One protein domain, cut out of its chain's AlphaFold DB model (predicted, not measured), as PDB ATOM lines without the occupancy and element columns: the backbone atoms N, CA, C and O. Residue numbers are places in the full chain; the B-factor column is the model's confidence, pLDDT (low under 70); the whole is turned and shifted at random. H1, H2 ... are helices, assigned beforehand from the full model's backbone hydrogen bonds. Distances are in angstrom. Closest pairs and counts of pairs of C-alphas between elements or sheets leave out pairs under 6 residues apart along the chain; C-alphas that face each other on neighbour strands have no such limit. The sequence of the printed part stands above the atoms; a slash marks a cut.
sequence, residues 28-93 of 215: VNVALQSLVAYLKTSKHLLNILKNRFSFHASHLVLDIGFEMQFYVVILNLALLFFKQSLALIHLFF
ATOM      1  N   VAL A  28     -19.168  -2.091 -16.117       66.12
ATOM      2  CA  VAL A  28     -18.754  -2.188 -14.709       66.12
ATOM      3  C   VAL A  28     -17.288  -1.810 -14.512       66.12
ATOM      4  O   VAL A  28     -16.981  -1.116 -13.550       66.12
ATOM      5  N   ASN A  29     -16.393  -2.163 -15.439       73.25
ATOM      6  CA  ASN A  29     -14.978  -1.793 -15.340       73.25
ATOM      7  C   ASN A  29     -14.745  -0.289 -15.542       73.25
ATOM      8  O   ASN A  29     -13.959   0.312 -14.811       73.25
ATOM      9  N   VAL A  30     -15.464   0.343 -16.476       76.25
ATOM     10  CA  VAL A  30     -15.384   1.799 -16.700       76.25
ATOM     11  C   VAL A  30     -15.974   2.577 -15.518       76.25
ATOM     12  O   VAL A  30     -15.383   3.563 -15.064       76.25
ATOM     13  N   ALA A  31     -17.097   2.110 -14.965       74.00
ATOM     14  CA  ALA A  31     -17.691   2.695 -13.765       74.00
ATOM     15  C   ALA A  31     -16.752   2.565 -12.553       74.00
ATOM     16  O   ALA A  31     -16.543   3.536 -11.825       74.00
ATOM     17  N   LEU A  32     -16.117   1.399 -12.379       76.69
ATOM     18  CA  LEU A  32     -15.155   1.163 -11.304       76.69
ATOM     19  C   LEU A  32     -13.920   2.065 -11.440       76.69
ATOM     20  O   LEU A  32     -13.466   2.631 -10.448       76.69
ATOM     21  N   GLN A  33     -13.408   2.268 -12.658       84.12
ATOM     22  CA  GLN A  33     -12.288   3.180 -12.911       84.12
ATOM     23  C   GLN A  33     -12.641   4.643 -12.629       84.12
ATOM     24  O   GLN A  33     -11.841   5.340 -12.002       84.12
ATOM     25  N   SER A  34     -13.835   5.100 -13.015       76.69
ATOM     26  CA  SER A  34     -14.302   6.451 -12.665       76.69
ATOM     27  C   SER A  34     -14.413   6.635 -11.154       76.69
ATOM     28  O   SER A  34     -14.019   7.673 -10.624       76.69
ATOM     29  N   LEU A  35     -14.883   5.611 -10.440       76.94
ATOM     30  CA  LEU A  35     -15.035   5.649  -8.987       76.94
ATOM     31  C   LEU A  35     -13.669   5.636  -8.277       76.94
ATOM     32  O   LEU A  35     -13.452   6.407  -7.344       76.94
ATOM     33  N   VAL A  36     -12.708   4.842  -8.761       86.56
ATOM     34  CA  VAL A  36     -11.319   4.842  -8.265       86.56
ATOM     35  C   VAL A  36     -10.627   6.181  -8.541       86.56
ATOM     36  O   VAL A  36      -9.947   6.706  -7.655       86.56
ATOM     37  N   ALA A  37     -10.822   6.764  -9.727       80.25
ATOM     38  CA  ALA A  37     -10.300   8.086 -10.059       80.25
ATOM     39  C   ALA A  37     -10.901   9.153  -9.137       80.25
ATOM     40  O   ALA A  37     -10.158   9.919  -8.528       80.25
ATOM     41  N   TYR A  38     -12.220   9.140  -8.940       76.50
ATOM     42  CA  TYR A  38     -12.912  10.053  -8.033       76.50
ATOM     43  C   TYR A  38     -12.412   9.925  -6.590       76.50
ATOM     44  O   TYR A  38     -12.060  10.926  -5.970       76.50
ATOM     45  N   LEU A  39     -12.280   8.703  -6.066       78.19
ATOM     46  CA  LEU A  39     -11.747   8.458  -4.722       78.19
ATOM     47  C   LEU A  39     -10.303   8.951  -4.569       78.19
ATOM     48  O   LEU A  39      -9.927   9.450  -3.504       78.19
ATOM     49  N   LYS A  40      -9.485   8.836  -5.620       88.62
ATOM     50  CA  LYS A  40      -8.102   9.322  -5.612       88.62
ATOM     51  C   LYS A  40      -8.043  10.848  -5.635       88.62
ATOM     52  O   LYS A  40      -7.286  11.431  -4.857       88.62
ATOM     53  N   THR A  41      -8.895  11.480  -6.436       81.81
ATOM     54  CA  THR A  41      -9.058  12.936  -6.474       81.81
ATOM     55  C   THR A  41      -9.583  13.459  -5.139       81.81
ATOM     56  O   THR A  41      -9.011  14.401  -4.600       81.81
ATOM     57  N   SER A  42     -10.572  12.799  -4.526       74.19
ATOM     58  CA  SER A  42     -11.063  13.140  -3.185       74.19
ATOM     59  C   SER A  42      -9.983  13.005  -2.119       74.19
ATOM     60  O   SER A  42      -9.847  13.903  -1.295       74.19
ATOM     61  N   LYS A  43      -9.175  11.937  -2.133       81.44
ATOM     62  CA  LYS A  43      -8.039  11.808  -1.204       81.44
ATOM     63  C   LYS A  43      -7.030  12.936  -1.384       81.44
ATOM     64  O   LYS A  43      -6.515  13.443  -0.392       81.44
ATOM     65  N   HIS A  44      -6.753  13.335  -2.622       79.38
ATOM     66  CA  HIS A  44      -5.810  14.411  -2.898       79.38
ATOM     67  C   HIS A  44      -6.353  15.774  -2.456       79.38
ATOM     68  O   HIS A  44      -5.655  16.518  -1.771       79.38
ATOM     69  N   LEU A  45      -7.627  16.044  -2.746       70.44
ATOM     70  CA  LEU A  45      -8.324  17.248  -2.307       70.44
ATOM     71  C   LEU A  45      -8.384  17.329  -0.779       70.44
ATOM     72  O   LEU A  45      -8.116  18.381  -0.209       70.44
ATOM     73  N   LEU A  46      -8.661  16.205  -0.110       71.44
ATOM     74  CA  LEU A  46      -8.677  16.118   1.347       71.44
ATOM     75  C   LEU A  46      -7.287  16.385   1.932       71.44
ATOM     76  O   LEU A  46      -7.188  17.023   2.972       71.44
ATOM     77  N   ASN A  47      -6.219  15.953   1.257       74.38
ATOM     78  CA  ASN A  47      -4.845  16.215   1.687       74.38
ATOM     79  C   ASN A  47      -4.466  17.696   1.518       74.38
ATOM     80  O   ASN A  47      -3.858  18.283   2.406       74.38
ATOM     81  N   ILE A  48      -4.893  18.321   0.416       73.50
ATOM     82  CA  ILE A  48      -4.734  19.765   0.181       73.50
ATOM     83  C   ILE A  48      -5.517  20.564   1.227       73.50
ATOM     84  O   ILE A  48      -4.981  21.506   1.804       73.50
ATOM     85  N   LEU A  49      -6.754  20.158   1.521       68.00
ATOM     86  CA  LEU A  49      -7.578  20.745   2.578       68.00
ATOM     87  C   LEU A  49      -6.909  20.610   3.944       68.00
ATOM     88  O   LEU A  49      -6.830  21.595   4.666       68.00
ATOM     89  N   LYS A  50      -6.355  19.438   4.271       70.19
ATOM     90  CA  LYS A  50      -5.651  19.202   5.540       70.19
ATOM     91  C   LYS A  50      -4.384  20.047   5.667       70.19
ATOM     92  O   LYS A  50      -4.152  20.624   6.724       70.19
ATOM     93  N   ASN A  51      -3.613  20.193   4.586       65.06
ATOM     94  CA  ASN A  51      -2.428  21.056   4.564       65.06
ATOM     95  C   ASN A  51      -2.790  22.539   4.678       65.06
ATOM     96  O   ASN A  51      -2.139  23.278   5.412       65.06
ATOM     97  N   ARG A  52      -3.846  22.979   3.987       66.06
ATOM     98  CA  ARG A  52      -4.314  24.369   4.041       66.06
ATOM     99  C   ARG A  52      -4.919  24.705   5.406       66.06
ATOM    100  O   ARG A  52      -4.681  25.794   5.912       66.06
ATOM    101  N   PHE A  53      -5.622  23.756   6.024       59.06
ATOM    102  CA  PHE A  53      -6.141  23.874   7.387       59.06
ATOM    103  C   PHE A  53      -5.007  23.887   8.421       59.06
ATOM    104  O   PHE A  53      -5.049  24.674   9.357       59.06
ATOM    105  N   SER A  54      -3.939  23.107   8.215       53.91
ATOM    106  CA  SER A  54      -2.747  23.149   9.076       53.91
ATOM    107  C   SER A  54      -1.969  24.465   8.951       53.91
ATOM    108  O   SER A  54      -1.416  24.932   9.941       53.91
ATOM    109  N   PHE A  55      -1.953  25.090   7.766       52.66
ATOM    110  CA  PHE A  55      -1.359  26.417   7.555       52.66
ATOM    111  C   PHE A  55      -2.199  27.536   8.195       52.66
ATOM    112  O   PHE A  55      -1.663  28.543   8.647       52.66
ATOM    113  N   HIS A  56      -3.519  27.339   8.279       52.12
ATOM    114  CA  HIS A  56      -4.441  28.267   8.936       52.12
ATOM    115  C   HIS A  56      -4.498  28.074  10.461       52.12
ATOM    116  O   HIS A  56      -4.673  29.046  11.188       52.12
ATOM    117  N   ALA A  57      -4.253  26.856  10.963       49.59
ATOM    118  CA  ALA A  57      -4.139  26.552  12.392       49.59
ATOM    119  C   ALA A  57      -3.013  27.352  13.076       49.59
ATOM    120  O   ALA A  57      -3.143  27.736  14.235       49.59
ATOM    121  N   SER A  58      -1.939  27.684  12.348       51.16
ATOM    122  CA  SER A  58      -0.871  28.569  12.836       51.16
ATOM    123  C   SER A  58      -1.262  30.055  12.885       51.16
ATOM    124  O   SER A  58      -0.567  30.839  13.521       51.16
ATOM    125  N   HIS A  59      -2.374  30.442  12.256       53.66
ATOM    126  CA  HIS A  59      -2.933  31.801  12.256       53.66
ATOM    127  C   HIS A  59      -4.181  31.928  13.164       53.66
ATOM    128  O   HIS A  59      -4.772  33.002  13.268       53.66
ATOM    129  N   LEU A  60      -4.587  30.833  13.825       49.88
ATOM    130  CA  LEU A  60      -5.914  30.648  14.433       49.88
ATOM    131  C   LEU A  60      -6.058  31.169  15.871       49.88
ATOM    132  O   LEU A  60      -7.071  30.918  16.511       49.88
ATOM    133  N   VAL A  61      -5.083  31.916  16.390       50.34
ATOM    134  CA  VAL A  61      -5.245  32.582  17.695       50.34
ATOM    135  C   VAL A  61      -5.950  33.945  17.557       50.34
ATOM    136  O   VAL A  61      -6.303  34.531  18.573       50.34
ATOM    137  N   LEU A  62      -6.225  34.449  16.339       45.34
ATOM    138  CA  LEU A  62      -6.671  35.844  16.169       45.34
ATOM    139  C   LEU A  62      -7.997  36.143  15.451       45.34
ATOM    140  O   LEU A  62      -8.332  37.319  15.415       45.34
ATOM    141  N   ASP A  63      -8.812  35.191  14.971       48.06
ATOM    142  CA  ASP A  63     -10.173  35.585  14.540       48.06
ATOM    143  C   ASP A  63     -11.210  34.444  14.499       48.06
ATOM    144  O   ASP A  63     -11.268  33.642  13.566       48.06
ATOM    145  N   ILE A  64     -12.076  34.390  15.517       54.34
ATOM    146  CA  ILE A  64     -13.213  33.453  15.633       54.34
ATOM    147  C   ILE A  64     -14.293  33.731  14.555       54.34
ATOM    148  O   ILE A  64     -15.151  32.881  14.305       54.34
ATOM    149  N   GLY A  65     -14.245  34.874  13.854       55.50
ATOM    150  CA  GLY A  65     -15.199  35.231  12.799       55.50
ATOM    151  C   GLY A  65     -14.915  34.599  11.430       55.50
ATOM    152  O   GLY A  65     -15.850  34.311  10.678       55.50
ATOM    153  N   PHE A  66     -13.648  34.338  11.094       53.38
ATOM    154  CA  PHE A  66     -13.270  33.849   9.758       53.38
ATOM    155  C   PHE A  66     -13.484  32.331   9.582       53.38
ATOM    156  O   PHE A  66     -13.800  31.872   8.483       53.38
ATOM    157  N   GLU A  67     -13.401  31.554  10.670       60.50
ATOM    158  CA  GLU A  67     -13.635  30.097  10.682       60.50
ATOM    159  C   GLU A  67     -15.064  29.727  10.262       60.50
ATOM    160  O   GLU A  67     -15.254  28.840   9.431       60.50
ATOM    161  N   MET A  68     -16.078  30.448  10.757       58.44
ATOM    162  CA  MET A  68     -17.478  30.161  10.420       58.44
ATOM    163  C   MET A  68     -17.766  30.376   8.931       58.44
ATOM    164  O   MET A  68     -18.452  29.563   8.312       58.44
ATOM    165  N   GLN A  69     -17.201  31.427   8.328       58.00
ATOM    166  CA  GLN A  69     -17.364  31.659   6.894       58.00
ATOM    167  C   GLN A  69     -16.621  30.625   6.055       58.00
ATOM    168  O   GLN A  69     -17.150  30.136   5.056       58.00
ATOM    169  N   PHE A  70     -15.418  30.232   6.472       69.38
ATOM    170  CA  PHE A  70     -14.671  29.206   5.759       69.38
ATOM    171  C   PHE A  70     -15.387  27.848   5.823       69.38
ATOM    172  O   PHE A  70     -15.522  27.175   4.799       69.38
ATOM    173  N   TYR A  71     -15.939  27.480   6.982       69.19
ATOM    174  CA  TYR A  71     -16.697  26.240   7.156       69.19
ATOM    175  C   TYR A  71     -17.984  26.225   6.320       69.19
ATOM    176  O   TYR A  71     -18.276  25.227   5.662       69.19
ATOM    177  N   VAL A  72     -18.722  27.341   6.268       73.88
ATOM    178  CA  VAL A  72     -19.931  27.481   5.436       73.88
ATOM    179  C   VAL A  72     -19.598  27.404   3.944       73.88
ATOM    180  O   VAL A  72     -20.329  26.758   3.189       73.88
ATOM    181  N   VAL A  73     -18.484  27.998   3.503       77.81
ATOM    182  CA  VAL A  73     -18.024  27.914   2.106       77.81
ATOM    183  C   VAL A  73     -17.618  26.486   1.749       77.81
ATOM    184  O   VAL A  73     -18.044  25.975   0.714       77.81
ATOM    185  N   ILE A  74     -16.859  25.811   2.616       78.31
ATOM    186  CA  ILE A  74     -16.461  24.409   2.433       78.31
ATOM    187  C   ILE A  74     -17.695  23.501   2.368       78.31
ATOM    188  O   ILE A  74     -17.788  22.662   1.470       78.31
ATOM    189  N   LEU A  75     -18.662  23.684   3.273       79.69
ATOM    190  CA  LEU A  75     -19.890  22.888   3.319       79.69
ATOM    191  C   LEU A  75     -20.748  23.099   2.061       79.69
ATOM    192  O   LEU A  75     -21.262  22.129   1.504       79.69
ATOM    193  N   ASN A  76     -20.851  24.337   1.563       82.12
ATOM    194  CA  ASN A  76     -21.546  24.645   0.309       82.12
ATOM    195  C   ASN A  76     -20.837  24.054  -0.914       82.12
ATOM    196  O   ASN A  76     -21.495  23.484  -1.785       82.12
ATOM    197  N   LEU A  77     -19.504  24.132  -0.978       78.69
ATOM    198  CA  LEU A  77     -18.732  23.532  -2.068       78.69
ATOM    199  C   LEU A  77     -18.860  22.004  -2.067       78.69
ATOM    200  O   LEU A  77     -19.028  21.398  -3.125       78.69
ATOM    201  N   ALA A  78     -18.830  21.384  -0.884       78.44
ATOM    202  CA  ALA A  78     -19.034  19.950  -0.714       78.44
ATOM    203  C   ALA A  78     -20.457  19.527  -1.113       78.44
ATOM    204  O   ALA A  78     -20.620  18.528  -1.814       78.44
ATOM    205  N   LEU A  79     -21.479  20.303  -0.736       79.69
ATOM    206  CA  LEU A  79     -22.866  20.081  -1.156       79.69
ATOM    207  C   LEU A  79     -23.037  20.218  -2.671       79.69
ATOM    208  O   LEU A  79     -23.707  19.384  -3.275       79.69
ATOM    209  N   LEU A  80     -22.410  21.217  -3.297       79.56
ATOM    210  CA  LEU A  80     -22.406  21.378  -4.754       79.56
ATOM    211  C   LEU A  80     -21.733  20.194  -5.445       79.56
ATOM    212  O   LEU A  80     -22.290  19.650  -6.396       79.56
ATOM    213  N   PHE A  81     -20.587  19.744  -4.932       80.88
ATOM    214  CA  PHE A  81     -19.916  18.546  -5.430       80.88
ATOM    215  C   PHE A  81     -20.793  17.305  -5.290       80.88
ATOM    216  O   PHE A  81     -20.907  16.525  -6.231       80.88
ATOM    217  N   PHE A  82     -21.456  17.130  -4.148       82.50
ATOM    218  CA  PHE A  82     -22.346  15.997  -3.925       82.50
ATOM    219  C   PHE A  82     -23.543  16.026  -4.881       82.50
ATOM    220  O   PHE A  82     -23.880  15.005  -5.475       82.50
ATOM    221  N   LYS A  83     -24.145  17.199  -5.096       84.25
ATOM    222  CA  LYS A  83     -25.277  17.384  -6.014       84.25
ATOM    223  C   LYS A  83     -24.874  17.169  -7.473       84.25
ATOM    224  O   LYS A  83     -25.613  16.527  -8.216       84.25
ATOM    225  N   GLN A  84     -23.692  17.642  -7.864       85.56
ATOM    226  CA  GLN A  84     -23.128  17.429  -9.196       85.56
ATOM    227  C   GLN A  84     -22.804  15.952  -9.436       85.56
ATOM    228  O   GLN A  84     -23.136  15.417 -10.492       85.56
ATOM    229  N   SER A  85     -22.204  15.280  -8.453       79.50
ATOM    230  CA  SER A  85     -21.935  13.842  -8.505       79.50
ATOM    231  C   SER A  85     -23.229  13.033  -8.567       79.50
ATOM    232  O   SER A  85     -23.319  12.107  -9.365       79.50
ATOM    233  N   LEU A  86     -24.262  13.404  -7.804       80.06
ATOM    234  CA  LEU A  86     -25.572  12.748  -7.851       80.06
ATOM    235  C   LEU A  86     -26.262  12.943  -9.212       80.06
ATOM    236  O   LEU A  86     -26.824  11.990  -9.745       80.06
ATOM    237  N   ALA A  87     -26.160  14.136  -9.806       82.38
ATOM    238  CA  ALA A  87     -26.644  14.407 -11.160       82.38
ATOM    239  C   ALA A  87     -25.884  13.587 -12.219       82.38
ATOM    240  O   ALA A  87     -26.501  13.034 -13.125       82.38
ATOM    241  N   LEU A  88     -24.561  13.446 -12.078       77.25
ATOM    242  CA  LEU A  88     -23.728  12.607 -12.948       77.25
ATOM    243  C   LEU A  88     -24.068  11.118 -12.823       77.25
ATOM    244  O   LEU A  88     -24.146  10.427 -13.835       77.25
ATOM    245  N   ILE A  89     -24.317  10.630 -11.606       75.38
ATOM    246  CA  ILE A  89     -24.740   9.245 -11.358       75.38
ATOM    247  C   ILE A  89     -26.130   8.994 -11.956       75.38
ATOM    248  O   ILE A  89     -26.315   7.976 -12.617       75.38
ATOM    249  N   HIS A  90     -27.079   9.925 -11.812       72.19
ATOM    250  CA  HIS A  90     -28.406   9.827 -12.440       72.19
ATOM    251  C   HIS A  90     -28.353   9.869 -13.974       72.19
ATOM    252  O   HIS A  90     -29.158   9.214 -14.632       72.19
ATOM    253  N   LEU A  91     -27.404  10.614 -14.550       69.44
ATOM    254  CA  LEU A  91     -27.172  10.639 -15.997       69.44
ATOM    255  C   LEU A  91     -26.525   9.344 -16.515       69.44
ATOM    256  O   LEU A  91     -26.773   8.961 -17.654       69.44
ATOM    257  N   PHE A  92     -25.718   8.663 -15.695       61.22
ATOM    258  CA  PHE A  92     -25.067   7.396 -16.057       61.22
ATOM    259  C   PHE A  92     -25.909   6.146 -15.744       61.22
ATOM    260  O   PHE A  92     -25.722   5.116 -16.387       61.22
ATOM    261  N   PHE A  93     -26.829   6.223 -14.779       49.19
ATOM    262  CA  PHE A  93     -27.746   5.154 -14.372       49.19
ATOM    263  C   PHE A  93     -29.187   5.694 -14.264       49.19
ATOM    264  O   PHE A  93     -29.661   5.972 -13.162       49.19
TER     265      PHE A  93
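This is residues 28 to 93 of the 215 residues of the protein "CHCH domain-containing protein" of Populus davidiana (UniProt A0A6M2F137). Two long helices, H1 and then H2, run side by side in opposite directions, and a loop at one end folds the chain back between them. They are loosely set, with a gap along their length, and together make a rod spanning 50 by 19 by 6 A. The printed part has 66 residues, two named helices and no named strand; its class is all helix. It is only just loose, close to extended, with a radius of gyration of the C-alphas of 15.9 A.

H1, residues 28 to 57, and H2, residues 64 to 92, are near each other: no pair of their C-alphas is within 8 A, but 5 pairs are within 10 A. The link of 6 residues between them is short. Residues 57 to 66, of which 64 to 66 belong to H2, stand free. In H1 every O i to N i+4 pair is within hydrogen-bond range; in H2, 23 of 25 are.

H1 begins at C-alpha 28 (-18.754, -2.188, -14.709) and measures 42.1 A. H2 measures 42.7 A and ends at C-alpha 92 (-25.067, 7.396, -16.057).

The C-alphas of Val 28 and Leu 62, the two farthest apart, are 50.5 A apart. The printed part has no cut. Mean pLDDT of the printed part is 70.0; residues 51 to 71 are among those under 70.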